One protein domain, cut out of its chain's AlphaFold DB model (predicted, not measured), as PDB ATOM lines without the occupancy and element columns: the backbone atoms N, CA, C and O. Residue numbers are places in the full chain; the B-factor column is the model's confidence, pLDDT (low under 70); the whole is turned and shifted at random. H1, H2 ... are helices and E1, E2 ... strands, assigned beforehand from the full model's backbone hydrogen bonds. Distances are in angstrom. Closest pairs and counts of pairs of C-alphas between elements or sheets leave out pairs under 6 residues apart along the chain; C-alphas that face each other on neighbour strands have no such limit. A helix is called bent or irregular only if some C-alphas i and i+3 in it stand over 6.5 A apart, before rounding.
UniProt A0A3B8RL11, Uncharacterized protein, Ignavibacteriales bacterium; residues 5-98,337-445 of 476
ATOM      1  N   LEU A   5      44.598   6.103 -12.435       91.06
ATOM      2  CA  LEU A   5      43.872   5.568 -11.286       91.06
ATOM      3  C   LEU A   5      42.898   4.471 -11.703       91.06
ATOM      4  O   LEU A   5      42.732   3.485 -10.991       91.06
ATOM      5  N   PHE A   6      42.253   4.658 -12.852       91.06
ATOM      6  CA  PHE A   6      41.266   3.740 -13.395       91.06
ATOM      7  C   PHE A   6      41.157   3.920 -14.906       91.06
ATOM      8  O   PHE A   6      41.210   5.043 -15.405       91.06
ATOM      9  N   GLU A   7      40.962   2.832 -15.639       91.38
ATOM     10  CA  GLU A   7      40.538   2.880 -17.033       91.38
ATOM     11  C   GLU A   7      39.609   1.706 -17.335       91.38
ATOM     12  O   GLU A   7      39.737   0.622 -16.764       91.38
ATOM     13  N   HIS A   8      38.676   1.916 -18.256       90.62
ATOM     14  CA  HIS A   8      37.787   0.867 -18.740       90.62
ATOM     15  C   HIS A   8      37.587   1.039 -20.241       90.62
ATOM     16  O   HIS A   8      37.350   2.148 -20.701       90.62
ATOM     17  N   LYS A   9      37.655  -0.043 -21.020       91.50
ATOM     18  CA  LYS A   9      37.276  -0.032 -22.438       91.50
ATOM     19  C   LYS A   9      35.915  -0.700 -22.588       91.50
ATOM     20  O   LYS A   9      35.777  -1.888 -22.306       91.50
ATOM     21  N   GLY A  10      34.938   0.060 -23.067       89.56
ATOM     22  CA  GLY A  10      33.576  -0.412 -23.307       89.56
ATOM     23  C   GLY A  10      33.070   0.009 -24.680       89.56
ATOM     24  O   GLY A  10      33.666   0.858 -25.347       89.56
ATOM     25  N   LEU A  11      31.957  -0.582 -25.114       88.62
ATOM     26  CA  LEU A  11      31.271  -0.130 -26.322       88.62
ATOM     27  C   LEU A  11      30.802   1.315 -26.138       88.62
ATOM     28  O   LEU A  11      30.280   1.688 -25.083       88.62
ATOM     29  N   ASN A  12      30.967   2.138 -27.171       85.44
ATOM     30  CA  ASN A  12      30.304   3.432 -27.187       85.44
ATOM     31  C   ASN A  12      28.779   3.237 -27.225       85.44
ATOM     32  O   ASN A  12      28.280   2.165 -27.564       85.44
ATOM     33  N   TYR A  13      28.031   4.281 -26.874       83.56
ATOM     34  CA  TYR A  13      26.572   4.228 -26.895       83.56
ATOM     35  C   TYR A  13      26.068   3.904 -28.312       83.56
ATOM     36  O   TYR A  13      26.282   4.688 -29.236       83.56
ATOM     37  N   LYS A  14      25.399   2.755 -28.453       86.69
ATOM     38  CA  LYS A  14      24.789   2.264 -29.693       86.69
ATOM     39  C   LYS A  14      23.292   2.069 -29.460       86.69
ATOM     40  O   LYS A  14      22.900   1.316 -28.570       86.69
ATOM     41  N   VAL A  15      22.458   2.728 -30.260       89.62
ATOM     42  CA  VAL A  15      21.012   2.473 -30.295       89.62
ATOM     43  C   VAL A  15      20.750   1.254 -31.187       89.62
ATOM     44  O   VAL A  15      21.151   1.282 -32.354       89.62
ATOM     45  N   PRO A  16      20.092   0.193 -30.685       88.31
ATOM     46  CA  PRO A  16      19.705  -0.945 -31.514       88.31
ATOM     47  C   PRO A  16      18.901  -0.501 -32.743       88.31
ATOM     48  O   PRO A  16      18.044   0.370 -32.643       88.31
ATOM     49  N   GLY A  17      19.177  -1.088 -33.909       86.62
ATOM     50  CA  GLY A  17      18.456  -0.779 -35.151       86.62
ATOM     51  C   GLY A  17      18.914   0.482 -35.893       86.62
ATOM     52  O   GLY A  17      18.531   0.655 -37.047       86.62
ATOM     53  N   LEU A  18      19.769   1.327 -35.304       89.88
ATOM     54  CA  LEU A  18      20.428   2.417 -36.028       89.88
ATOM     55  C   LEU A  18      21.802   1.974 -36.556       89.88
ATOM     56  O   LEU A  18      22.521   1.263 -35.848       89.88
ATOM     57  N   PRO A  19      22.218   2.418 -37.759       87.81
ATOM     58  CA  PRO A  19      23.580   2.186 -38.224       87.81
ATOM     59  C   PRO A  19      24.594   2.884 -37.308       87.81
ATOM     60  O   PRO A  19      24.259   3.812 -36.566       87.81
ATOM     61  N   TYR A  20      25.847   2.442 -37.354       81.19
ATOM     62  CA  TYR A  20      26.922   2.985 -36.529       81.19
ATOM     63  C   TYR A  20      28.192   3.152 -37.365       81.19
ATOM     64  O   TYR A  20      28.451   2.366 -38.275       81.19
ATOM     65  N   GLU A  21      28.976   4.185 -37.074       70.62
ATOM     66  CA  GLU A  21      30.275   4.375 -37.718       70.62
ATOM     67  C   GLU A  21      31.315   3.460 -37.071       70.62
ATOM     68  O   GLU A  21      31.455   3.434 -35.856       70.62
ATOM     69  N   ASN A  22      32.108   2.740 -37.866       73.50
ATOM     70  CA  ASN A  22      33.152   1.862 -37.317       73.50
ATOM     71  C   ASN A  22      34.280   2.643 -36.605       73.50
ATOM     72  O   ASN A  22      35.043   2.070 -35.827       73.50
ATOM     73  N   LYS A  23      34.392   3.957 -36.853       74.31
ATOM     74  CA  LYS A  23      35.279   4.852 -36.099       74.31
ATOM     75  C   LYS A  23      34.675   5.097 -34.709       74.31
ATOM     76  O   LYS A  23      33.505   5.443 -34.593       74.31
ATOM     77  N   PHE A  24      35.485   4.944 -33.659       77.00
ATOM     78  CA  PHE A  24      35.057   5.074 -32.253       77.00
ATOM     79  C   PHE A  24      33.943   4.104 -31.843       77.00
ATOM     80  O   PHE A  24      32.981   4.467 -31.156       77.00
ATOM     81  N   GLU A  25      34.076   2.849 -32.265       86.56
ATOM     82  CA  GLU A  25      33.269   1.744 -31.755       86.56
ATOM     83  C   GLU A  25      33.356   1.622 -30.229       86.56
ATOM     84  O   GLU A  25      32.343   1.378 -29.566       86.56
ATOM     85  N   TYR A  26      34.549   1.825 -29.680       89.44
ATOM     86  CA  TYR A  26      34.808   1.753 -28.254       89.44
ATOM     87  C   TYR A  26      35.061   3.140 -27.677       89.44
ATOM     88  O   TYR A  26      35.543   4.050 -28.355       89.44
ATOM     89  N   VAL A  27      34.788   3.286 -26.385       89.00
ATOM     90  CA  VAL A  27      35.269   4.414 -25.590       89.00
ATOM     91  C   VAL A  27      36.088   3.878 -24.438       89.00
ATOM     92  O   VAL A  27      35.696   2.912 -23.783       89.00
ATOM     93  N   ARG A  28      37.213   4.542 -24.193       91.62
ATOM     94  CA  ARG A  28      38.099   4.280 -23.070       91.62
ATOM     95  C   ARG A  28      38.199   5.522 -22.186       91.62
ATOM     96  O   ARG A  28      39.033   6.389 -22.463       91.62
ATOM     97  N   PRO A  29      37.329   5.676 -21.168       90.56
ATOM     98  CA  PRO A  29      37.535   6.668 -20.126       90.56
ATOM     99  C   PRO A  29      38.791   6.316 -19.327       90.56
ATOM    100  O   PRO A  29      38.960   5.168 -18.918       90.56
ATOM    101  N   ILE A  30      39.658   7.303 -19.117       91.88
ATOM    102  CA  ILE A  30      40.875   7.171 -18.311       91.88
ATOM    103  C   ILE A  30      40.792   8.195 -17.190       91.88
ATOM    104  O   ILE A  30      40.620   9.381 -17.461       91.88
ATOM    105  N   VAL A  31      40.915   7.746 -15.946       91.81
ATOM    106  CA  VAL A  31      40.918   8.594 -14.755       91.81
ATOM    107  C   VAL A  31      42.350   8.778 -14.281       91.81
ATOM    108  O   VAL A  31      43.043   7.807 -13.983       91.81
ATOM    109  N   LEU A  32      42.779  10.030 -14.205       93.50
ATOM    110  CA  LEU A  32      44.114  10.465 -13.820       93.50
ATOM    111  C   LEU A  32      44.069  11.151 -12.451       93.50
ATOM    112  O   LEU A  32      43.093  11.821 -12.108       93.50
ATOM    113  N   ASP A  33      45.138  11.014 -11.674       92.06
ATOM    114  CA  ASP A  33      45.274  11.680 -10.370       92.06
ATOM    115  C   ASP A  33      45.562  13.185 -10.466       92.06
ATOM    116  O   ASP A  33      45.320  13.928  -9.518       92.06
ATOM    117  N   SER A  34      46.073  13.635 -11.607       92.62
ATOM    118  CA  SER A  34      46.559  14.990 -11.834       92.62
ATOM    119  C   SER A  34      46.465  15.361 -13.315       92.62
ATOM    120  O   SER A  34      46.201  14.512 -14.171       92.62
ATOM    121  N   VAL A  35      46.638  16.649 -13.622       93.50
ATOM    122  CA  VAL A  35      46.648  17.146 -15.006       93.50
ATOM    123  C   VAL A  35      47.876  16.570 -15.730       93.50
ATOM    124  O   VAL A  35      48.994  16.788 -15.261       93.50
ATOM    125  N   PRO A  36      47.704  15.834 -16.847       94.69
ATOM    126  CA  PRO A  36      48.826  15.258 -17.578       94.69
ATOM    127  C   PRO A  36      49.600  16.325 -18.351       94.69
ATOM    128  O   PRO A  36      49.041  17.341 -18.769       94.69
ATOM    129  N   THR A  37      50.878  16.059 -18.618       95.31
ATOM    130  CA  THR A  37      51.621  16.831 -19.628       95.31
ATOM    131  C   THR A  37      51.125  16.497 -21.041       95.31
ATOM    132  O   THR A  37      50.467  15.475 -21.259       95.31
ATOM    133  N   MET A  38      51.455  17.335 -22.032       95.06
ATOM    134  CA  MET A  38      51.117  17.036 -23.432       95.06
ATOM    135  C   MET A  38      51.742  15.715 -23.901       95.06
ATOM    136  O   MET A  38      51.044  14.912 -24.508       95.06
ATOM    137  N   ASP A  39      53.007  15.453 -23.554       94.69
ATOM    138  CA  ASP A  39      53.709  14.212 -23.914       94.69
ATOM    139  C   ASP A  39      53.066  12.975 -23.270       94.69
ATOM    140  O   ASP A  39      53.017  11.897 -23.863       94.69
ATOM    141  N   GLU A  40      52.579  13.101 -22.034       94.69
ATOM    142  CA  GLU A  40      51.857  12.027 -21.345       94.69
ATOM    143  C   GLU A  40      50.524  11.736 -22.029       94.69
ATOM    144  O   GLU A  40      50.206  10.573 -22.285       94.69
ATOM    145  N   LEU A  41      49.771  12.780 -22.376       93.50
ATOM    146  CA  LEU A  41      48.504  12.636 -23.080       93.50
ATOM    147  C   LEU A  41      48.694  12.072 -24.495       93.50
ATOM    148  O   LEU A  41      47.934  11.199 -24.914       93.50
ATOM    149  N   GLU A  42      49.732  12.506 -25.207       94.19
ATOM    150  CA  GLU A  42      50.100  11.956 -26.510       94.19
ATOM    151  C   GLU A  42      50.380  10.454 -26.423       94.19
ATOM    152  O   GLU A  42      49.794   9.671 -27.170       94.19
ATOM    153  N   LYS A  43      51.211  10.031 -25.461       92.81
ATOM    154  CA  LYS A  43      51.495   8.608 -25.222       92.81
ATOM    155  C   LYS A  43      50.222   7.818 -24.920       92.81
ATOM    156  O   LYS A  43      50.060   6.714 -25.432       92.81
ATOM    157  N   LEU A  44      49.303   8.368 -24.122       91.25
ATOM    158  CA  LEU A  44      48.021   7.718 -23.821       91.25
ATOM    159  C   LEU A  44      47.170   7.497 -25.076       91.25
ATOM    160  O   LEU A  44      46.575   6.424 -25.217       91.25
ATOM    161  N   ILE A  45      47.116   8.491 -25.968       90.81
ATOM    162  CA  ILE A  45      46.372   8.414 -27.230       90.81
ATOM    163  C   ILE A  45      47.031   7.404 -28.165       90.81
ATOM    164  O   ILE A  45      46.349   6.502 -28.635       90.81
ATOM    165  N   LEU A  46      48.344   7.493 -28.382       89.75
ATOM    166  CA  LEU A  46      49.083   6.595 -29.279       89.75
ATOM    167  C   LEU A  46      49.064   5.127 -28.825       89.75
ATOM    168  O   LEU A  46      49.146   4.231 -29.659       89.75
ATOM    169  N   ASN A  47      48.905   4.874 -27.524       88.81
ATOM    170  CA  ASN A  47      48.721   3.528 -26.973       88.81
ATOM    171  C   ASN A  47      47.283   2.984 -27.138       88.81
ATOM    172  O   ASN A  47      46.980   1.899 -26.644       88.81
ATOM    173  N   SER A  48      46.382   3.731 -27.780       87.44
ATOM    174  CA  SER A  48      45.017   3.309 -28.104       87.44
ATOM    175  C   SER A  48      44.907   2.836 -29.550       87.44
ATOM    176  O   SER A  48      45.650   3.281 -30.421       87.44
ATOM    177  N   ASP A  49      43.929   1.983 -29.834       88.00
ATOM    178  CA  ASP A  49      43.576   1.649 -31.212       88.00
ATOM    179  C   ASP A  49      42.692   2.725 -31.871       88.00
ATOM    180  O   ASP A  49      41.977   3.476 -31.204       88.00
ATOM    181  N   VAL A  50      42.710   2.745 -33.210       87.12
ATOM    182  CA  VAL A  50      41.957   3.685 -34.065       87.12
ATOM    183  C   VAL A  50      40.438   3.633 -33.860       87.12
ATOM    184  O   VAL A  50      39.742   4.611 -34.144       87.12
ATOM    185  N   THR A  51      39.890   2.517 -33.368       88.38
ATOM    186  CA  THR A  51      38.447   2.379 -33.124       88.38
ATOM    187  C   THR A  51      38.055   2.725 -31.688       88.38
ATOM    188  O   THR A  51      36.875   2.630 -31.347       88.38
ATOM    189  N   THR A  52      38.994   3.195 -30.863       89.00
ATOM    190  CA  THR A  52      38.762   3.541 -29.460       89.00
ATOM    191  C   THR A  52      38.939   5.031 -29.220       89.00
ATOM    192  O   THR A  52      40.030   5.575 -29.345       89.00
ATOM    193  N   LEU A  53      37.863   5.685 -28.784       88.75
ATOM    194  CA  LEU A  53      37.908   7.057 -28.299       88.75
ATOM    195  C   LEU A  53      38.544   7.105 -26.902       88.75
ATOM    196  O   LEU A  53      37.911   6.703 -25.920       88.75
ATOM    197  N   VAL A  54      39.761   7.638 -26.800       90.25
ATOM    198  CA  VAL A  54      40.410   7.933 -25.512       90.25
ATOM    199  C   VAL A  54      39.812   9.194 -24.906       90.25
ATOM    200  O   VAL A  54      39.822  10.248 -25.540       90.25
ATOM    201  N   ASN A  55      39.311   9.095 -23.676       88.56
ATOM    202  CA  ASN A  55      38.670  10.210 -22.989       88.56
ATOM    203  C   ASN A  55      39.308  10.430 -21.606       88.56
ATOM    204  O   ASN A  55      38.922   9.745 -20.651       88.56
ATOM    205  N   PRO A  56      40.315  11.318 -21.502       90.75
ATOM    206  CA  PRO A  56      41.017  11.574 -20.255       90.75
ATOM    207  C   PRO A  56      40.171  12.431 -19.310       90.75
ATOM    208  O   PRO A  56      39.580  13.436 -19.700       90.75
ATOM    209  N   TRP A  57      40.184  12.055 -18.039       89.81
ATOM    210  CA  TRP A  57      39.544  12.759 -16.939       89.81
ATOM    211  C   TRP A  57      40.524  12.858 -15.784       89.81
ATOM    212  O   TRP A  57      41.235  11.898 -15.507       89.81
ATOM    213  N   THR A  58      40.535  13.973 -15.062       89.12
ATOM    214  CA  THR A  58      41.179  14.012 -13.746       89.12
ATOM    215  C   THR A  58      40.163  13.680 -12.660       89.12
ATOM    216  O   THR A  58      38.955  13.880 -12.819       89.12
ATOM    217  N   ILE A  59      40.642  13.169 -11.532       87.06
ATOM    218  CA  ILE A  59      39.803  12.896 -10.365       87.06
ATOM    219  C   ILE A  59      39.056  14.147  -9.882       87.06
ATOM    220  O   ILE A  59      37.867  14.064  -9.580       87.06
ATOM    221  N   ASP A  60      39.718  15.306  -9.874       81.81
ATOM    222  CA  ASP A  60      39.124  16.589  -9.478       81.81
ATOM    223  C   ASP A  60      37.940  16.947 -10.383       81.81
ATOM    224  O   ASP A  60      36.869  17.340  -9.920       81.81
ATOM    225  N   VAL A  61      38.100  16.706 -11.683       79.56
ATOM    226  CA  VAL A  61      37.049  16.898 -12.677       79.56
ATOM    227  C   VAL A  61      35.866  15.958 -12.427       79.56
ATOM    228  O   VAL A  61      34.720  16.406 -12.416       79.56
ATOM    229  N   LEU A  62      36.115  14.670 -12.171       81.44
ATOM    230  CA  LEU A  62      35.053  13.697 -11.877       81.44
ATOM    231  C   LEU A  62      34.318  13.969 -10.567       81.44
ATOM    232  O   LEU A  62      33.104  13.770 -10.510       81.44
ATOM    233  N   ARG A  63      35.013  14.484  -9.549       78.00
ATOM    234  CA  ARG A  63      34.386  14.965  -8.310       78.00
ATOM    235  C   ARG A  63      33.401  16.093  -8.590       78.00
ATOM    236  O   ARG A  63      32.289  16.050  -8.076       78.00
ATOM    237  N   GLY A  64      33.781  17.043  -9.446       72.75
ATOM    238  CA  GLY A  64      32.870  18.077  -9.933       72.75
ATOM    239  C   GLY A  64      31.666  17.480 -10.667       72.75
ATOM    240  O   GLY A  64      30.532  17.836 -10.381       72.75
ATOM    241  N   PHE A  65      31.875  16.517 -11.567       71.62
ATOM    242  CA  PHE A  65      30.789  15.927 -12.359       71.62
ATOM    243  C   PHE A  65      29.743  15.157 -11.578       71.62
ATOM    244  O   PHE A  65      28.589  15.146 -12.010       71.62
ATOM    245  N   ARG A  66      30.144  14.464 -10.509       74.00
ATOM    246  CA  ARG A  66      29.272  13.526  -9.791       74.00
ATOM    247  C   ARG A  66      27.918  14.155  -9.460       74.00
ATOM    248  O   ARG A  66      26.888  13.514  -9.641       74.00
ATOM    249  N   ASP A  67      27.929  15.420  -9.051       68.19
ATOM    250  CA  ASP A  67      26.728  16.116  -8.597       68.19
ATOM    251  C   ASP A  67      25.976  16.852  -9.730       68.19
ATOM    252  O   ASP A  67      24.777  17.090  -9.593       68.19
ATOM    253  N   TYR A  68      26.631  17.159 -10.860       67.44
ATOM    254  CA  TYR A  68      26.029  17.900 -11.986       67.44
ATOM    255  C   TYR A  68      25.579  17.027 -13.163       67.44
ATOM    256  O   TYR A  68      24.583  17.324 -13.818       67.44
ATOM    257  N   ILE A  69      26.349  15.992 -13.506       71.44
ATOM    258  CA  ILE A  69      26.112  15.140 -14.681       71.44
ATOM    259  C   ILE A  69      26.309  13.670 -14.274       71.44
ATOM    260  O   ILE A  69      27.235  13.003 -14.760       71.44
ATOM    261  N   PRO A  70      25.448  13.140 -13.384       71.69
ATOM    262  CA  PRO A  70      25.628  11.827 -12.764       71.69
ATOM    263  C   PRO A  70      25.737  10.684 -13.776       71.69
ATOM    264  O   PRO A  70      26.560   9.793 -13.605       71.69
ATOM    265  N   THR A  71      25.014  10.723 -14.898       73.81
ATOM    266  CA  THR A  71      25.144   9.679 -15.937       73.81
ATOM    267  C   THR A  71      26.511   9.679 -16.622       73.81
ATOM    268  O   THR A  71      26.972   8.635 -17.082       73.81
ATOM    269  N   THR A  72      27.178  10.835 -16.715       76.88
ATOM    270  CA  THR A  72      28.554  10.891 -17.223       76.88
ATOM    271  C   THR A  72      29.511  10.319 -16.203       76.88
ATOM    272  O   THR A  72      30.358   9.517 -16.583       76.88
ATOM    273  N   PHE A  73      29.349  10.690 -14.933       80.38
ATOM    274  CA  PHE A  73      30.121  10.115 -13.841       80.38
ATOM    275  C   PHE A  73      29.988   8.585 -13.812       80.38
ATOM    276  O   PHE A  73      31.001   7.903 -13.928       80.38
ATOM    277  N   MET A  74      28.761   8.047 -13.814       77.69
ATOM    278  CA  MET A  74      28.494   6.601 -13.870       77.69
ATOM    279  C   MET A  74      29.172   5.921 -15.057       77.69
ATOM    280  O   MET A  74      29.729   4.842 -14.917       77.69
ATOM    281  N   ARG A  75      29.133   6.545 -16.239       79.50
ATOM    282  CA  ARG A  75      29.774   5.991 -17.435       79.50
ATOM    283  C   ARG A  75      31.299   5.960 -17.311       79.50
ATOM    284  O   ARG A  75      31.926   5.049 -17.836       79.50
ATOM    285  N   VAL A  76      31.903   6.978 -16.700       83.06
ATOM    286  CA  VAL A  76      33.365   7.048 -16.542       83.06
ATOM    287  C   VAL A  76      33.844   6.110 -15.443       83.06
ATOM    288  O   VAL A  76      34.845   5.427 -15.627       83.06
ATOM    289  N   ALA A  77      33.119   6.060 -14.332       81.25
ATOM    290  CA  ALA A  77      33.401   5.194 -13.198       81.25
ATOM    291  C   ALA A  77      32.795   3.789 -13.353       81.25
ATOM    292  O   ALA A  77      32.749   3.023 -12.396       81.25
ATOM    293  N   GLN A  78      32.319   3.445 -14.554       79.12
ATOM    294  CA  GLN A  78      31.671   2.170 -14.810       79.12
ATOM    295  C   GLN A  78      32.654   1.030 -14.532       79.12
ATOM    296  O   GLN A  78      33.696   0.948 -15.184       79.12
ATOM    297  N   ASN A  79      32.286   0.125 -13.620       84.88
ATOM    298  CA  ASN A  79      33.109  -0.998 -13.152       84.88
ATOM    299  C   ASN A  79      34.320  -0.591 -12.289       84.88
ATOM    300  O   ASN A  79      35.264  -1.376 -12.148       84.88
ATOM    301  N   MET A  80      34.343   0.627 -11.746       87.06
ATOM    302  CA  MET A  80      35.342   0.999 -10.748       87.06
ATOM    303  C   MET A  80      35.049   0.261  -9.445       87.06
ATOM    304  O   MET A  80      33.928   0.292  -8.959       87.06
ATOM    305  N   ASN A  81      36.056  -0.390  -8.852       85.94
ATOM    306  CA  ASN A  81      35.812  -1.150  -7.629       85.94
ATOM    307  C   ASN A  81      35.262  -0.250  -6.489       85.94
ATOM    308  O   ASN A  81      35.599   0.941  -6.427       85.94
ATOM    309  N   PRO A  82      34.439  -0.797  -5.572       84.00
ATOM    310  CA  PRO A  82      33.812  -0.008  -4.510       84.00
ATOM    311  C   PRO A  82      34.801   0.737  -3.604       84.00
ATOM    312  O   PRO A  82      34.526   1.863  -3.199       84.00
ATOM    313  N   ASP A  83      35.972   0.156  -3.327       85.88
ATOM    314  CA  ASP A  83      36.990   0.783  -2.474       85.88
ATOM    315  C   ASP A  83      37.582   2.045  -3.118       85.88
ATOM    316  O   ASP A  83      37.742   3.067  -2.453       85.88
ATOM    317  N   ALA A  84      37.868   2.010  -4.421       85.44
ATOM    318  CA  ALA A  84      38.341   3.157  -5.188       85.44
ATOM    319  C   ALA A  84      37.231   4.200  -5.352       85.44
ATOM    320  O   ALA A  84      37.494   5.394  -5.206       85.44
ATOM    321  N   MET A  85      35.988   3.764  -5.584       85.75
ATOM    322  CA  MET A  85      34.819   4.649  -5.603       85.75
ATOM    323  C   MET A  85      34.679   5.413  -4.282       85.75
ATOM    324  O   MET A  85      34.569   6.644  -4.277       85.75
ATOM    325  N   GLN A  86      34.797   4.707  -3.158       85.12
ATOM    326  CA  GLN A  86      34.760   5.304  -1.832       85.12
ATOM    327  C   GLN A  86      35.970   6.213  -1.574       85.12
ATOM    328  O   GLN A  86      35.802   7.334  -1.098       85.12
ATOM    329  N   GLN A  87      37.184   5.773  -1.912       87.75
ATOM    330  CA  GLN A  87      38.419   6.534  -1.703       87.75
ATOM    331  C   GLN A  87      38.418   7.860  -2.475       87.75
ATOM    332  O   GLN A  87      38.839   8.896  -1.954       87.75
ATOM    333  N   TYR A  88      37.991   7.830  -3.734       85.88
ATOM    334  CA  TYR A  88      38.141   8.959  -4.645       85.88
ATOM    335  C   TYR A  88      36.919   9.866  -4.683       85.88
ATOM    336  O   TYR A  88      37.084  11.086  -4.803       85.88
ATOM    337  N   PHE A  89      35.722   9.302  -4.526       82.31
ATOM    338  CA  PHE A  89      34.464  10.030  -4.668       82.31
ATOM    339  C   PHE A  89      33.595  10.006  -3.412       82.31
ATOM    340  O   PHE A  89      32.645  10.775  -3.355       82.31
ATOM    341  N   GLY A  90      33.907   9.201  -2.392       78.00
ATOM    342  CA  GLY A  90      33.119   9.144  -1.155       78.00
ATOM    343  C   GLY A  90      31.671   8.695  -1.375       78.00
ATOM    344  O   GLY A  90      30.777   9.176  -0.683       78.00
ATOM    345  N   SER A  91      31.433   7.853  -2.381       70.38
ATOM    346  CA  SER A  91      30.117   7.335  -2.766       70.38
ATOM    347  C   SER A  91      30.242   5.893  -3.255       70.38
ATOM    348  O   SER A  91      31.279   5.538  -3.815       70.38
ATOM    349  N   ASP A  92      29.181   5.097  -3.115       64.50
ATOM    350  CA  ASP A  92      29.083   3.778  -3.751       64.50
ATOM    351  C   ASP A  92      28.581   3.868  -5.210       64.50
ATOM    352  O   ASP A  92      28.220   4.941  -5.704       64.50
ATOM    353  N   GLU A  93      28.584   2.737  -5.925       54.66
ATOM    354  CA  GLU A  93      28.138   2.640  -7.325       54.66
ATOM    355  C   GLU A  93      26.626   2.895  -7.522       54.66
ATOM    356  O   GLU A  93      26.197   3.143  -8.650       54.66
ATOM    357  N   ASN A  94      25.815   2.864  -6.458       55.41
ATOM    358  CA  ASN A  94      24.352   2.994  -6.517       55.41
ATOM    359  C   ASN A  94      23.853   4.420  -6.238       55.41
ATOM    360  O   ASN A  94      22.643   4.665  -6.249       55.41
ATOM    361  N   TYR A  95      24.754   5.373  -5.997       61.81
ATOM    362  CA  TYR A  95      24.385   6.760  -5.752       61.81
ATOM    363  C   TYR A  95      23.881   7.441  -7.037       61.81
ATOM    364  O   TYR A  95      24.648   7.997  -7.826       61.81
ATOM    365  N   ILE A  96      22.564   7.415  -7.242       58.25
ATOM    366  CA  ILE A  96      21.868   8.229  -8.244       58.25
ATOM    367  C   ILE A  96      21.277   9.444  -7.509       58.25
ATOM    368  O   ILE A  96      20.454   9.252  -6.613       58.25
ATOM    369  N   PRO A  97      21.683  10.686  -7.841       60.53
ATOM    370  CA  PRO A  97      21.132  11.880  -7.205       60.53
ATOM    371  C   PRO A  97      19.620  12.030  -7.434       60.53
ATOM    372  O   PRO A  97      19.052  11.419  -8.338       60.53
ATOM    373  N   GLU A  98      18.987  12.896  -6.637       62.94
ATOM    374  CA  GLU A  98      17.563  13.259  -6.723       62.94
ATOM    375  C   GLU A  98      17.096  13.530  -8.169       62.94
ATOM    376  O   GLU A  98      17.847  14.086  -8.979       62.94
ATOM    377  N   VAL A 337      22.603  31.481 -15.365       71.88
ATOM    378  CA  VAL A 337      23.603  31.388 -16.438       71.88
ATOM    379  C   VAL A 337      24.940  30.859 -15.913       71.88
ATOM    380  O   VAL A 337      25.571  30.026 -16.562       71.88
ATOM    381  N   ILE A 338      25.375  31.317 -14.735       71.19
ATOM    382  CA  ILE A 338      26.617  30.847 -14.101       71.19
ATOM    383  C   ILE A 338      26.520  29.350 -13.813       71.19
ATOM    384  O   ILE A 338      27.385  28.576 -14.221       71.19
ATOM    385  N   GLU A 339      25.462  28.948 -13.110       73.25
ATOM    386  CA  GLU A 339      25.332  27.604 -12.546       73.25
ATOM    387  C   GLU A 339      25.170  26.550 -13.647       73.25
ATOM    388  O   GLU A 339      25.773  25.475 -13.584       73.25
ATOM    389  N   ARG A 340      24.467  26.893 -14.734       69.62
ATOM    390  CA  ARG A 340      24.414  26.069 -15.952       69.62
ATOM    391  C   ARG A 340      25.741  26.049 -16.700       69.62
ATOM    392  O   ARG A 340      26.192  24.979 -17.115       69.62
ATOM    393  N   GLY A 341      26.389  27.207 -16.835       69.25
ATOM    394  CA  GLY A 341      27.666  27.375 -17.527       69.25
ATOM    395  C   GLY A 341      28.773  26.482 -16.971       69.25
ATOM    396  O   GLY A 341      29.538  25.907 -17.744       69.25
ATOM    397  N   ILE A 342      28.807  26.279 -15.649       68.56
ATOM    398  CA  ILE A 342      29.733  25.338 -15.004       68.56
ATOM    399  C   ILE A 342      29.517  23.914 -15.545       68.56
ATOM    400  O   ILE A 342      30.469  23.288 -16.010       68.56
ATOM    401  N   SER A 343      28.273  23.421 -15.583       66.44
ATOM    402  CA  SER A 343      27.969  22.083 -16.122       66.44
ATOM    403  C   SER A 343      28.401  21.924 -17.593       66.44
ATOM    404  O   SER A 343      28.961  20.894 -17.984       66.44
ATOM    405  N   GLN A 344      28.235  22.980 -18.400       65.31
ATOM    406  CA  GLN A 344      28.618  23.006 -19.814       65.31
ATOM    407  C   GLN A 344      30.123  23.008 -20.028       65.31
ATOM    408  O   GLN A 344      30.623  22.288 -20.899       65.31
ATOM    409  N   ALA A 345      30.848  23.794 -19.234       62.94
ATOM    410  CA  ALA A 345      32.299  23.891 -19.273       62.94
ATOM    411  C   ALA A 345      32.939  22.495 -19.166       62.94
ATOM    412  O   ALA A 345      33.895  22.164 -19.872       62.94
ATOM    413  N   TYR A 346      32.326  21.617 -18.375       65.62
ATOM    414  CA  TYR A 346      32.745  20.235 -18.255       65.62
ATOM    415  C   TYR A 346      32.382  19.340 -19.457       65.62
ATOM    416  O   TYR A 346      33.176  18.481 -19.852       65.62
ATOM    417  N   MET A 347      31.229  19.544 -20.107       65.94
ATOM    418  CA  MET A 347      30.888  18.831 -21.349       65.94
ATOM    419  C   MET A 347      31.831  19.175 -22.507       65.94
ATOM    420  O   MET A 347      32.092  18.308 -23.347       65.94
ATOM    421  N   LYS A 348      32.382  20.395 -22.542       73.00
ATOM    422  CA  LYS A 348      33.293  20.830 -23.610       73.00
ATOM    423  C   LYS A 348      34.594  20.025 -23.674       73.00
ATOM    424  O   LYS A 348      35.111  19.820 -24.772       73.00
ATOM    425  N   LEU A 349      35.081  19.496 -22.548       75.62
ATOM    426  CA  LEU A 349      36.253  18.611 -22.529       75.62
ATOM    427  C   LEU A 349      36.042  17.378 -23.421       75.62
ATOM    428  O   LEU A 349      36.940  17.009 -24.174       75.62
ATOM    429  N   LYS A 350      34.835  16.794 -23.419       75.25
ATOM    430  CA  LYS A 350      34.507  15.640 -24.275       75.25
ATOM    431  C   LYS A 350      34.616  15.978 -25.757       75.25
ATOM    432  O   LYS A 350      35.027  15.126 -26.537       75.25
ATOM    433  N   THR A 351      34.236  17.197 -26.147       76.06
ATOM    434  CA  THR A 351      34.356  17.661 -27.534       76.06
ATOM    435  C   THR A 351      35.821  17.704 -27.952       76.06
ATOM    436  O   THR A 351      36.167  17.124 -28.978       76.06
ATOM    437  N   ILE A 352      36.690  18.310 -27.134       83.44
ATOM    438  CA  ILE A 352      38.125  18.405 -27.439       83.44
ATOM    439  C   ILE A 352      38.774  17.009 -27.435       83.44
ATOM    440  O   ILE A 352      39.483  16.670 -28.380       83.44
ATOM    441  N   ALA A 353      38.468  16.161 -26.445       78.81
ATOM    442  CA  ALA A 353      38.956  14.779 -26.373       78.81
ATOM    443  C   ALA A 353      38.494  13.919 -27.568       78.81
ATOM    444  O   ALA A 353      39.261  13.123 -28.113       78.81
ATOM    445  N   GLY A 354      37.256  14.118 -28.029       79.69
ATOM    446  CA  GLY A 354      36.739  13.554 -29.276       79.69
ATOM    447  C   GLY A 354      37.596  13.921 -30.482       79.69
ATOM    448  O   GLY A 354      38.074  13.051 -31.212       79.69
ATOM    449  N   SER A 355      37.823  15.219 -30.663       82.94
ATOM    450  CA  SER A 355      38.587  15.753 -31.791       82.94
ATOM    451  C   SER A 355      40.072  15.400 -31.751       82.94
ATOM    452  O   SER A 355      40.680  15.246 -32.807       82.94
ATOM    453  N   LEU A 356      40.648  15.204 -30.564       87.88
ATOM    454  CA  LEU A 356      42.004  14.681 -30.407       87.88
ATOM    455  C   LEU A 356      42.180  13.338 -31.117       87.88
ATOM    456  O   LEU A 356      43.092  13.177 -31.922       87.88
ATOM    457  N   ASN A 357      41.278  12.387 -30.882       86.56
ATOM    458  CA  ASN A 357      41.378  11.066 -31.501       86.56
ATOM    459  C   ASN A 357      41.247  11.152 -33.033       86.56
ATOM    460  O   ASN A 357      41.940  10.433 -33.751       86.56
ATOM    461  N   TRP A 358      40.432  12.081 -33.553       86.56
ATOM    462  CA  TRP A 358      40.408  12.367 -34.991       86.56
ATOM    463  C   TRP A 358      41.750  12.891 -35.496       86.56
ATOM    464  O   TRP A 358      42.235  12.398 -36.503       86.56
ATOM    465  N   ALA A 359      42.394  13.824 -34.798       87.94
ATOM    466  CA  ALA A 359      43.679  14.371 -35.231       87.94
ATOM    467  C   ALA A 359      44.801  13.320 -35.300       87.94
ATOM    468  O   ALA A 359      45.697  13.431 -36.134       87.94
ATOM    469  N   TYR A 360      44.757  12.298 -34.442       89.06
ATOM    470  CA  TYR A 360      45.791  11.262 -34.377       89.06
ATOM    471  C   TYR A 360      45.538  10.070 -35.301       89.06
ATOM    472  O   TYR A 360      46.491   9.556 -35.884       89.06
ATOM    473  N   PHE A 361      44.280   9.659 -35.476       87.12
ATOM    474  CA  PHE A 361      43.947   8.448 -36.234       87.12
ATOM    475  C   PHE A 361      43.221   8.697 -37.562       87.12
ATOM    476  O   PHE A 361      43.052   7.767 -38.349       87.12
ATOM    477  N   ALA A 362      42.765   9.924 -37.807       84.44
ATOM    478  CA  ALA A 362      42.077  10.343 -39.029       84.44
ATOM    479  C   ALA A 362      42.303  11.851 -39.312       84.44
ATOM    480  O   ALA A 362      41.322  12.608 -39.389       84.44
ATOM    481  N   PRO A 363      43.569  12.322 -39.393       80.88
ATOM    482  CA  PRO A 363      43.917  13.750 -39.444       80.88
ATOM    483  C   PRO A 363      43.250  14.517 -40.595       80.88
ATOM    484  O   PRO A 363      42.953  15.707 -40.460       80.88
ATOM    485  N   GLU A 364      42.926  13.834 -41.694       81.12
ATOM    486  CA  GLU A 364      42.170  14.369 -42.830       81.12
ATOM    487  C   GLU A 364      40.785  14.915 -42.440       81.12
ATOM    488  O   GLU A 364      40.194  15.720 -43.154       81.12
ATOM    489  N   SER A 365      40.260  14.511 -41.281       80.31
ATOM    490  CA  SER A 365      38.951  14.946 -40.790       80.31
ATOM    491  C   SER A 365      38.936  16.405 -40.326       80.31
ATOM    492  O   SER A 365      37.861  17.012 -40.333       80.31
ATOM    493  N   ILE A 366      40.090  16.964 -39.937       80.25
ATOM    494  CA  ILE A 366      40.250  18.347 -39.435       80.25
ATOM    495  C   ILE A 366      41.021  19.224 -40.434       80.25
ATOM    496  O   ILE A 366      40.823  20.440 -40.474       80.25
ATOM    497  N   LEU A 367      41.879  18.622 -41.259       84.81
ATOM    498  CA  LEU A 367      42.640  19.335 -42.282       84.81
ATOM    499  C   LEU A 367      41.713  20.092 -43.256       84.81
ATOM    500  O   LEU A 367      40.635  19.607 -43.599       84.81
ATOM    501  N   GLY A 368      42.114  21.301 -43.664       77.75
ATOM    502  CA  GLY A 368      41.321  22.192 -44.519       77.75
ATOM    503  C   GLY A 368      40.061  22.790 -43.874       77.75
ATOM    504  O   GLY A 368      39.261  23.400 -44.579       77.75
ATOM    505  N   LYS A 369      39.842  22.619 -42.558       80.44
ATOM    506  CA  LYS A 369      38.623  23.070 -41.854       80.44
ATOM    507  C   LYS A 369      38.937  24.040 -40.701       80.44
ATOM    508  O   LYS A 369      38.734  23.682 -39.535       80.44
ATOM    509  N   PRO A 370      39.396  25.273 -40.991       80.19
ATOM    510  CA  PRO A 370      39.768  26.263 -39.973       80.19
ATOM    511  C   PRO A 370      38.641  26.544 -38.973       80.19
ATOM    512  O   PRO A 370      38.856  26.463 -37.766       80.19
ATOM    513  N   SER A 371      37.413  26.757 -39.451       72.81
ATOM    514  CA  SER A 371      36.258  27.053 -38.593       72.81
ATOM    515  C   SER A 371      35.921  25.914 -37.623       72.81
ATOM    516  O   SER A 371      35.524  26.166 -36.485       72.81
ATOM    517  N   LEU A 372      36.107  24.653 -38.041       76.94
ATOM    518  CA  LEU A 372      35.908  23.488 -37.172       76.94
ATOM    519  C   LEU A 372      36.985  23.430 -36.088       76.94
ATOM    520  O   LEU A 372      36.667  23.221 -34.918       76.94
ATOM    521  N   PHE A 373      38.247  23.632 -36.468       84.62
ATOM    522  CA  PHE A 373      39.355  23.685 -35.519       84.62
ATOM    523  C   PHE A 373      39.146  24.795 -34.483       84.62
ATOM    524  O   PHE A 373      39.165  24.524 -33.282       84.62
ATOM    525  N   GLU A 374      38.844  26.015 -34.933       83.38
ATOM    526  CA  GLU A 374      38.540  27.157 -34.068       83.38
ATOM    527  C   GLU A 374      37.355  26.874 -33.142       83.38
ATOM    528  O   GLU A 374      37.402  27.198 -31.952       83.38
ATOM    529  N   PHE A 375      36.306  26.219 -33.650       79.62
ATOM    530  CA  PHE A 375      35.159  25.802 -32.848       79.62
ATOM    531  C   PHE A 375      35.543  24.841 -31.714       79.62
ATOM    532  O   PHE A 375      34.962  24.915 -30.627       79.62
ATOM    533  N   ILE A 376      36.514  23.958 -31.943       83.25
ATOM    534  CA  ILE A 376      36.997  23.015 -30.933       83.25
ATOM    535  C   ILE A 376      37.840  23.748 -29.887       83.25
ATOM    536  O   ILE A 376      37.550  23.639 -28.694       83.25
ATOM    537  N   VAL A 377      38.847  24.521 -30.303       88.75
ATOM    538  CA  VAL A 377      39.810  25.135 -29.369       88.75
ATOM    539  C   VAL A 377      39.231  26.324 -28.595       88.75
ATOM    540  O   VAL A 377      39.618  26.551 -27.449       88.75
ATOM    541  N   LYS A 378      38.224  27.034 -29.135       85.25
ATOM    542  CA  LYS A 378      37.542  28.131 -28.414       85.25
ATOM    543  C   LYS A 378      36.830  27.675 -27.137       85.25
ATOM    544  O   LYS A 378      36.485  28.510 -26.306       85.25
ATOM    545  N   ASN A 379      36.631  26.371 -26.946       82.56
ATOM    546  CA  ASN A 379      36.081  25.821 -25.709       82.56
ATOM    547  C   ASN A 379      36.944  26.116 -24.471       82.56
ATOM    548  O   ASN A 379      36.390  26.217 -23.380       82.56
ATOM    549  N   VAL A 380      38.255  26.346 -24.632       89.62
ATOM    550  CA  VAL A 380      39.123  26.846 -23.547       89.62
ATOM    551  C   VAL A 380      38.640  28.223 -23.066       89.62
ATOM    552  O   VAL A 380      38.526  28.458 -21.866       89.62
ATOM    553  N   ARG A 381      38.273  29.115 -24.001       87.94
ATOM    554  CA  ARG A 381      37.732  30.450 -23.695       87.94
ATOM    555  C   ARG A 381      36.375  30.368 -22.992       87.94
ATOM    556  O   ARG A 381      36.151  31.073 -22.014       87.94
ATOM    557  N   PHE A 382      35.481  29.503 -23.474       81.12
ATOM    558  CA  PHE A 382      34.181  29.299 -22.825       81.12
ATOM    559  C   PHE A 382      34.342  28.776 -21.398       81.12
ATOM    560  O   PHE A 382      33.672  29.268 -20.494       81.12
ATOM    561  N   PHE A 383      35.267  27.836 -21.178       85.75
ATOM    562  CA  PHE A 383      35.540  27.324 -19.841       85.75
ATOM    563  C   PHE A 383      35.924  28.452 -18.875       85.75
ATOM    564  O   PHE A 383      35.282  28.608 -17.836       85.75
ATOM    565  N   ILE A 384      36.935  29.256 -19.225       88.00
ATOM    566  CA  ILE A 384      37.418  30.314 -18.329       88.00
ATOM    567  C   ILE A 384      36.357  31.399 -18.081       88.00
ATOM    568  O   ILE A 384      36.247  31.889 -16.964       88.00
ATOM    569  N   GLN A 385      35.520  31.736 -19.068       85.62
ATOM    570  CA  GLN A 385      34.420  32.684 -18.856       85.62
ATOM    571  C   GLN A 385      33.449  32.185 -17.777       85.62
ATOM    572  O   GLN A 385      33.081  32.937 -16.873       85.62
ATOM    573  N   HIS A 386      33.049  30.913 -17.836       80.62
ATOM    574  CA  HIS A 386      32.127  30.352 -16.848       80.62
ATOM    575  C   HIS A 386      32.773  30.155 -15.476       80.62
ATOM    576  O   HIS A 386      32.117  30.415 -14.468       80.62
ATOM    577  N   SER A 387      34.048  29.759 -15.415       81.88
ATOM    578  CA  SER A 387      34.736  29.602 -14.131       81.88
ATOM    579  C   SER A 387      34.917  30.944 -13.419       81.88
ATOM    580  O   SER A 387      34.590  31.041 -12.239       81.88
ATOM    581  N   LEU A 388      35.330  32.000 -14.130       84.25
ATOM    582  CA  LEU A 388      35.456  33.347 -13.560       84.25
ATOM    583  C   LEU A 388      34.100  33.906 -13.119       84.25
ATOM    584  O   LEU A 388      34.000  34.536 -12.075       84.25
ATOM    585  N   ASN A 389      33.037  33.638 -13.877       78.75
ATOM    586  CA  ASN A 389      31.678  33.997 -13.476       78.75
ATOM    587  C   ASN A 389      31.237  33.325 -12.172       78.75
ATOM    588  O   ASN A 389      30.506  33.920 -11.381       78.75
ATOM    589  N   ALA A 390      31.680  32.091 -11.947       76.75
ATOM    590  CA  ALA A 390      31.359  31.333 -10.750       76.75
ATOM    591  C   ALA A 390      32.166  31.769  -9.519       76.75
ATOM    592  O   ALA A 390      31.636  31.707  -8.406       76.75
ATOM    593  N   THR A 391      33.417  32.199  -9.706       80.44
ATOM    594  CA  THR A 391      34.353  32.515  -8.612       80.44
ATOM    595  C   THR A 391      34.472  34.006  -8.306       80.44
ATOM    596  O   THR A 391      34.489  34.383  -7.140       80.44
ATOM    597  N   GLU A 392      34.532  34.862  -9.323       82.50
ATOM    598  CA  GLU A 392      34.651  36.325  -9.181       82.50
ATOM    599  C   GLU A 392      33.288  37.024  -9.202       82.50
ATOM    600  O   GLU A 392      33.181  38.234  -9.006       82.50
ATOM    601  N   GLY A 393      32.244  36.251  -9.471       72.12
ATOM    602  CA  GLY A 393      30.931  36.769  -9.743       72.12
ATOM    603  C   GLY A 393      30.748  37.140 -11.213       72.12
ATOM    604  O   GLY A 393      31.659  37.077 -12.050       72.12
ATOM    605  N   PRO A 394      29.507  37.466 -11.561       68.00
ATOM    606  CA  PRO A 394      29.087  37.346 -12.933       68.00
ATOM    607  C   PRO A 394      29.292  38.636 -13.714       68.00
ATOM    608  O   PRO A 394      28.678  39.667 -13.450       68.00
ATOM    609  N   HIS A 395      30.129  38.545 -14.734       70.06
ATOM    610  CA  HIS A 395      30.524  39.661 -15.574       70.06
ATOM    611  C   HIS A 395      30.618  39.187 -17.024       70.06
ATOM    612  O   HIS A 395      31.161  38.114 -17.313       70.06
ATOM    613  N   PHE A 396      30.065  39.965 -17.952       71.69
ATOM    614  CA  PHE A 396      30.353  39.726 -19.359       71.69
ATOM    615  C   PHE A 396      31.802  40.130 -19.614       71.69
ATOM    616  O   PHE A 396      32.169  41.263 -19.327       71.69
ATOM    617  N   ARG A 397      32.600  39.202 -20.140       78.44
ATOM    618  CA  ARG A 397      33.994  39.443 -20.510       78.44
ATOM    619  C   ARG A 397      34.104  39.230 -22.005       78.44
ATOM    620  O   ARG A 397      33.691  38.184 -22.515       78.44
ATOM    621  N   ASP A 398      34.625  40.221 -22.708       78.12
ATOM    622  CA  ASP A 398      34.812  40.118 -24.147       78.12
ATOM    623  C   ASP A 398      35.984  39.185 -24.510       78.12
ATOM    624  O   ASP A 398      36.673  38.604 -23.664       78.12
ATOM    625  N   LYS A 399      36.203  39.003 -25.817       83.94
ATOM    626  CA  LYS A 399      37.266  38.135 -26.336       83.94
ATOM    627  C   LYS A 399      38.653  38.562 -25.844       83.94
ATOM    628  O   LYS A 399      39.473  37.683 -25.565       83.94
ATOM    629  N   ASP A 400      38.922  39.858 -25.770       87.25
ATOM    630  CA  ASP A 400      40.251  40.390 -25.477       87.25
ATOM    631  C   ASP A 400      40.553  40.296 -23.985       87.25
ATOM    632  O   ASP A 400      41.643  39.854 -23.603       87.25
ATOM    633  N   GLU A 401      39.564  40.577 -23.137       89.69
ATOM    634  CA  GLU A 401      39.663  40.336 -21.705       89.69
ATOM    635  C   GLU A 401      39.906  38.852 -21.417       89.69
ATOM    636  O   GLU A 401      40.837  38.514 -20.684       89.69
ATOM    637  N   LEU A 402      39.132  37.947 -22.020       90.88
ATOM    638  CA  LEU A 402      39.302  36.511 -21.791       90.88
ATOM    639  C   LEU A 402      40.670  36.008 -22.260       90.88
ATOM    640  O   LEU A 402      41.300  35.207 -21.569       90.88
ATOM    641  N   ASN A 403      41.176  36.501 -23.393       92.94
ATOM    642  CA  ASN A 403      42.527  36.170 -23.849       92.94
ATOM    643  C   ASN A 403      43.600  36.707 -22.887       92.94
ATOM    644  O   ASN A 403      44.582  36.014 -22.620       92.94
ATOM    645  N   ARG A 404      43.412  37.905 -22.321       95.06
ATOM    646  CA  ARG A 404      44.297  38.464 -21.288       95.06
ATOM    647  C   ARG A 404      44.293  37.598 -20.024       95.06
ATOM    648  O   ARG A 404      45.364  37.273 -19.525       95.06
ATOM    649  N   ARG A 405      43.116  37.164 -19.557       93.81
ATOM    650  CA  ARG A 405      42.954  36.260 -18.399       93.81
ATOM    651  C   ARG A 405      43.588  34.885 -18.617       93.81
ATOM    652  O   ARG A 405      44.107  34.296 -17.671       93.81
ATOM    653  N   LEU A 406      43.552  34.365 -19.843       95.06
ATOM    654  CA  LEU A 406      44.276  33.143 -20.200       95.06
ATOM    655  C   LEU A 406      45.788  33.374 -20.149       95.06
ATOM    656  O   LEU A 406      46.498  32.585 -19.535       95.06
ATOM    657  N   LYS A 407      46.272  34.491 -20.701       95.25
ATOM    658  CA  LYS A 407      47.700  34.829 -20.699       95.25
ATOM    659  C   LYS A 407      48.274  34.997 -19.289       95.25
ATOM    660  O   LYS A 407      49.412  34.613 -19.064       95.25
ATOM    661  N   GLU A 408      47.492  35.511 -18.338       94.56
ATOM    662  CA  GLU A 408      47.859  35.557 -16.907       94.56
ATOM    663  C   GLU A 408      48.161  34.171 -16.307       94.56
ATOM    664  O   GLU A 408      48.817  34.089 -15.274       94.56
ATOM    665  N   ARG A 409      47.678  33.094 -16.939       92.69
ATOM    666  CA  ARG A 409      47.876  31.688 -16.544       92.69
ATOM    667  C   ARG A 409      48.864  30.953 -17.450       92.69
ATOM    668  O   ARG A 409      48.884  29.727 -17.454       92.69
ATOM    669  N   ASP A 410      49.603  31.686 -18.282       95.06
ATOM    670  CA  ASP A 410      50.431  31.132 -19.358       95.06
ATOM    671  C   ASP A 410      49.630  30.273 -20.364       95.06
ATOM    672  O   ASP A 410      50.157  29.373 -21.026       95.06
ATOM    673  N   LEU A 411      48.333  30.576 -20.513       95.75
ATOM    674  CA  LEU A 411      47.424  29.913 -21.443       95.75
ATOM    675  C   LEU A 411      47.095  30.784 -22.666       95.75
ATOM    676  O   LEU A 411      47.091  32.014 -22.603       95.75
ATOM    677  N   HIS A 412      46.770  30.153 -23.795       95.06
ATOM    678  CA  HIS A 412      46.281  30.832 -25.000       95.06
ATOM    679  C   HIS A 412      45.274  29.974 -25.778       95.06
ATOM    680  O   HIS A 412      45.020  28.820 -25.443       95.06
ATOM    681  N   ILE A 413      44.668  30.544 -26.821       94.12
ATOM    682  CA  ILE A 413      43.857  29.792 -27.784       94.12
ATOM    683  C   ILE A 413      44.724  29.552 -29.023       94.12
ATOM    684  O   ILE A 413      45.129  30.540 -29.636       94.12
ATOM    685  N   PRO A 414      45.028  28.296 -29.394       94.00
ATOM    686  CA  PRO A 414      45.764  28.011 -30.620       94.00
ATOM    687  C   PRO A 414      45.035  28.545 -31.855       94.00
ATOM    688  O   PRO A 414      43.814  28.428 -31.963       94.00
ATOM    689  N   GLU A 415      45.784  29.108 -32.795       92.88
ATOM    690  CA  GLU A 415      45.259  29.543 -34.094       92.88
ATOM    691  C   GLU A 415      45.267  28.382 -35.082       92.88
ATOM    692  O   GLU A 415      45.987  27.412 -34.884       92.88
ATOM    693  N   TYR A 416      44.481  28.437 -36.153       90.62
ATOM    694  CA  TYR A 416      44.559  27.396 -37.172       90.62
ATOM    695  C   TYR A 416      45.838  27.536 -38.010       90.62
ATOM    696  O   TYR A 416      46.162  28.620 -38.491       90.62
ATOM    697  N   LYS A 417      46.529  26.416 -38.245       93.31
ATOM    698  CA  LYS A 417      47.549  26.283 -39.292       93.31
ATOM    699  C   LYS A 417      47.300  24.994 -40.050       93.31
ATOM    700  O   LYS A 417      46.964  23.978 -39.443       93.31
ATOM    701  N   GLU A 418      47.487  25.037 -41.362       92.06
ATOM    702  CA  GLU A 418      47.341  23.874 -42.235       92.06
ATOM    703  C   GLU A 418      48.561  22.940 -42.115       92.06
ATOM    704  O   GLU A 418      49.342  22.757 -43.040       92.06
ATOM    705  N   ASP A 419      48.753  22.387 -40.918       94.50
ATOM    706  CA  ASP A 419      49.851  21.498 -40.544       94.50
ATOM    707  C   ASP A 419      49.316  20.475 -39.532       94.50
ATOM    708  O   ASP A 419      48.796  20.830 -38.471       94.50
ATOM    709  N   ILE A 420      49.417  19.189 -39.873       92.94
ATOM    710  CA  ILE A 420      48.855  18.093 -39.073       92.94
ATOM    711  C   ILE A 420      49.512  18.006 -37.690       92.94
ATOM    712  O   ILE A 420      48.811  17.792 -36.697       92.94
ATOM    713  N   ASP A 421      50.829  18.175 -37.598       94.19
ATOM    714  CA  ASP A 421      51.550  18.066 -36.330       94.19
ATOM    715  C   ASP A 421      51.240  19.260 -35.431       94.19
ATOM    716  O   ASP A 421      51.061  19.110 -34.218       94.19
ATOM    717  N   TYR A 422      51.090  20.443 -36.024       94.94
ATOM    718  CA  TYR A 422      50.623  21.619 -35.307       94.94
ATOM    719  C   TYR A 422      49.174  21.457 -34.814       94.94
ATOM    720  O   TYR A 422      48.893  21.781 -33.658       94.94
ATOM    721  N   ILE A 423      48.261  20.916 -35.631       93.69
ATOM    722  CA  ILE A 423      46.866  20.639 -35.234       93.69
ATOM    723  C   ILE A 423      46.824  19.661 -34.054       93.69
ATOM    724  O   ILE A 423      46.150  19.931 -33.058       93.69
ATOM    725  N   LYS A 424      47.573  18.553 -34.132       94.12
ATOM    726  CA  LYS A 424      47.686  17.559 -33.053       94.12
ATOM    727  C   LYS A 424      48.164  18.195 -31.748       94.12
ATOM    728  O   LYS A 424      47.475  18.097 -30.731       94.12
ATOM    729  N   LYS A 425      49.287  18.921 -31.796       95.31
ATOM    730  CA  LYS A 425      49.852  19.628 -30.633       95.31
ATOM    731  C   LYS A 425      48.889  20.661 -30.057       95.31
ATOM    732  O   LYS A 425      48.753  20.761 -28.843       95.31
ATOM    733  N   SER A 426      48.181  21.391 -30.911       95.38
ATOM    734  CA  SER A 426      47.211  22.402 -30.486       95.38
ATOM    735  C   SER A 426      46.015  21.797 -29.753       95.38
ATOM    736  O   SER A 426      45.550  22.355 -28.760       95.38
ATOM    737  N   LEU A 427      45.521  20.645 -30.209       94.25
ATOM    738  CA  LEU A 427      44.426  19.947 -29.536       94.25
ATOM    739  C   LEU A 427      44.882  19.313 -28.217       94.25
ATOM    740  O   LEU A 427      44.126  19.358 -27.246       94.25
ATOM    741  N   LEU A 428      46.116  18.792 -28.145       94.69
ATOM    742  CA  LEU A 428      46.693  18.306 -26.882       94.69
ATOM    743  C   LEU A 428      46.764  19.443 -25.871       94.69
ATOM    744  O   LEU A 428      46.270  19.321 -24.750       94.69
ATOM    745  N   TYR A 429      47.323  20.569 -26.308       95.94
ATOM    746  CA  TYR A 429      47.429  21.780 -25.518       95.94
ATOM    747  C   TYR A 429      46.061  22.260 -25.022       95.94
ATOM    748  O   TYR A 429      45.902  22.537 -23.834       95.94
ATOM    749  N   ALA A 430      45.047  22.305 -25.893       94.31
ATOM    750  CA  ALA A 430      43.698  22.717 -25.517       94.31
ATOM    751  C   ALA A 430      43.070  21.778 -24.471       94.31
ATOM    752  O   ALA A 430      42.437  22.252 -23.528       94.31
ATOM    753  N   THR A 431      43.263  20.459 -24.587       92.44
ATOM    754  CA  THR A 431      42.797  19.494 -23.575       92.44
ATOM    755  C   THR A 431      43.493  19.690 -22.234       92.44
ATOM    756  O   THR A 431      42.809  19.788 -21.216       92.44
ATOM    757  N   VAL A 432      44.824  19.803 -22.220       93.19
ATOM    758  CA  VAL A 432      45.596  20.062 -20.992       93.19
ATOM    759  C   VAL A 432      45.177  21.390 -20.355       93.19
ATOM    760  O   VAL A 432      44.941  21.438 -19.151       93.19
ATOM    761  N   SER A 433      44.980  22.438 -21.161       94.06
ATOM    762  CA  SER A 433      44.527  23.756 -20.698       94.06
ATOM    763  C   SER A 433      43.158  23.689 -20.017       94.06
ATOM    764  O   SER A 433      42.972  24.268 -18.951       94.06
ATOM    765  N   VAL A 434      42.191  22.957 -20.590       90.38
ATOM    766  CA  VAL A 434      40.873  22.771 -19.956       90.38
ATOM    767  C   VAL A 434      40.994  21.983 -18.652       90.38
ATOM    768  O   VAL A 434      40.384  22.381 -17.664       90.38
ATOM    769  N   LEU A 435      41.790  20.912 -18.616       89.31
ATOM    770  CA  LEU A 435      42.015  20.138 -17.389       89.31
ATOM    771  C   LEU A 435      42.664  20.990 -16.284       89.31
ATOM    772  O   LEU A 435      42.272  20.882 -15.121       89.31
ATOM    773  N   GLN A 436      43.610  21.862 -16.642       91.06
ATOM    774  CA  GLN A 436      44.231  22.812 -15.719       91.06
ATOM    775  C   GLN A 436      43.211  23.810 -15.165       91.06
ATOM    776  O   GLN A 436      43.070  23.931 -13.950       91.06
ATOM    777  N   LEU A 437      42.446  24.472 -16.037       90.00
ATOM    778  CA  LEU A 437      41.419  25.428 -15.615       90.00
ATOM    779  C   LEU A 437      40.332  24.765 -14.753       90.00
ATOM    780  O   LEU A 437      39.819  25.375 -13.815       90.00
ATOM    781  N   GLN A 438      39.981  23.512 -15.046       85.31
ATOM    782  CA  GLN A 438      39.052  22.732 -14.231       85.31
ATOM    783  C   GLN A 438      39.601  22.457 -12.840       85.31
ATOM    784  O   GLN A 438      38.864  22.601 -11.864       85.31
ATOM    785  N   LYS A 439      40.878  22.082 -12.745       85.56
ATOM    786  CA  LYS A 439      41.543  21.897 -11.459       85.56
ATOM    787  C   LYS A 439      41.532  23.194 -10.643       85.56
ATOM    788  O   LYS A 439      41.091  23.169  -9.500       85.56
ATOM    789  N   GLU A 440      41.932  24.315 -11.243       87.06
ATOM    790  CA  GLU A 440      41.906  25.634 -10.589       87.06
ATOM    791  C   GLU A 440      40.504  25.985 -10.069       87.06
ATOM    792  O   GLU A 440      40.347  26.472  -8.949       87.06
ATOM    793  N   PHE A 441      39.467  25.712 -10.866       83.88
ATOM    794  CA  PHE A 441      38.086  25.949 -10.456       83.88
ATOM    795  C   PHE A 441      37.680  25.082  -9.255       83.88
ATOM    796  O   PHE A 441      37.085  25.601  -8.313       83.88
ATOM    797  N   VAL A 442      38.030  23.793  -9.244       80.25
ATOM    798  CA  VAL A 442      37.755  22.898  -8.106       80.25
ATOM    799  C   VAL A 442      38.506  23.351  -6.850       80.25
ATOM    800  O   VAL A 442      37.915  23.414  -5.771       80.25
ATOM    801  N   ASP A 443      39.774  23.739  -6.994       83.19
ATOM    802  CA  ASP A 443      40.623  24.207  -5.892       83.19
ATOM    803  C   ASP A 443      40.113  25.525  -5.272       83.19
ATOM    804  O   ASP A 443      40.391  25.805  -4.105       83.19
ATOM    805  N   SER A 444      39.303  26.310  -5.997       84.06
ATOM    806  CA  SER A 444      38.644  27.511  -5.455       84.06
ATOM    807  C   SER A 444      37.620  27.210  -4.350       84.06
ATOM    808  O   SER A 444      37.184  28.118  -3.642       84.06
ATOM    809  N   GLY A 445      37.187  25.952  -4.215       77.38
ATOM    810  CA  GLY A 445      36.167  25.535  -3.252       77.38
ATOM    811  C   GLY A 445      34.741  25.973  -3.607       77.38
ATOM    812  O   GLY A 445      33.810  25.671  -2.853       77.38
TER     813      GLY A 445
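This is residues 5 to 98 and 337 to 445 of the 476 residues of an uncharacterized protein of Ignavibacteriales bacterium (UniProt A0A3B8RL11). Look first for a bundle of three helices, the long H5 and H9 and the shorter H7, with a small three-stranded sheet at its side, whose edge strand E3 packs on H5. H1 covers E3, a loose cluster of short helices, H2, H3 and H4, follows E3, and H8 packs crosswise on H7, on the side away from the sheet. The printed part has 203 residues, with nine named helices and three named strands in the order E1 E2 H1 E3 H2 H3 H4 H5 H6 H7 H8 H9; the mixed sheet runs E1 E2 E3, and the class is mostly helix. The whole is compact, with a radius of gyration of the C-alphas of 17.1 A, and rounded, spanning 45 by 41 by 34 A.

Start at E1, residues 5 to 7, which forms a hairpin with its antiparallel neighbour E2, residues 26 to 32; N 5 and O 31 are 2.8 A apart, within hydrogen-bond range. Between them residues 10 to 11 pair antiparallel with residues 26 to 27 of E2. E3, residues 52 to 58, is the parallel neighbour of E2, with N 30 and O 55 at 3.0 A. With H1, residues 38 to 46, these two make a strand-helix-strand unit, two parallel neighbour strands with a helix between, and its crossover is right-handed. H1 is on the sheet, over E3, the closest C-alphas being those of Ile 45 and Val 54 at 6.2 A. H2, residues 59 to 68, only grazes the sheet with residues 59 to 62, and is only just irregular, C-alphas 64 and 67 being 6.6 A apart. H2 and H3, residues 70 to 76, form a helical hairpin, closest at the C-alphas of Arg 66 and Phe 73, 5.4 A. H4, residues 82 to 89, only just touches H2, with 3 pairs of C-alphas within 8 A, the closest Arg 63 and Phe 89 at 6.1 A. Past the cut, find the bundle of H5, residues 337 to 361, H7, residues 379 to 391, and H9, residues 420 to 443. H5 touches H7 at a shallow tilt of 25 degrees, opposite ways, with the C-alphas of Ala 345 and Phe 383 closest at 4.8 A. H5 touches H9 at a shallow tilt of 30 degrees, opposite ways, closest at Ala 359 and Lys 424, C-alphas 5.6 A apart. H5 is on the sheet over E3 at a height of 10.4 A, with the C-alphas of Asn 55 and Ala 353 closest at 5.7 A. H5 touches H6, residues 370 to 377, with its residues 351 to 355 alone, closest at the C-alphas of Ile 352 and Ile 376, 5.9 A, and H6 also only just touches H9, with 3 pairs of C-alphas within 8 A, the closest those of Val 377 and Ala 430 at 6.0 A. H8, residues 399 to 407, touches residues 381 to 385 of H7 alone, about perpendicular at 84 degrees, closest at the C-alphas of Arg 381 and Leu 402, 6.5 A. Every O i to N i+4 pair is within hydrogen-bond range in H1, H3, H4, H6, H7, H8 and H9, against 4 of 6 in H2 and 16 of 21 in H5.

Find C-alpha 5 at (43.872, 5.568, -11.286), where E1 begins. E2 runs 19.3 A and E3 19.0 A. From C-alpha 337 at (23.603, 31.388, -16.438), H5 runs 36.5 A, with a kink of 31 degrees near residue 344. H7 runs 18.4 A, and H9 34.7 A to C-alpha 443 at (40.623, 24.207, -5.892).

The two C-alphas farthest apart are those of Gly 17 and Glu 408, at 50.2 A. Residues 99 to 336 are not printed, and C-alphas 98 and 337 are 21.4 A apart across the cut. The links E1 to E2 and H8 to H9 are long. The mean pLDDT of the printed part is 83.9, and it is under 70 at residues 67 to 68, 92 to 98, 340 to 347 and 394.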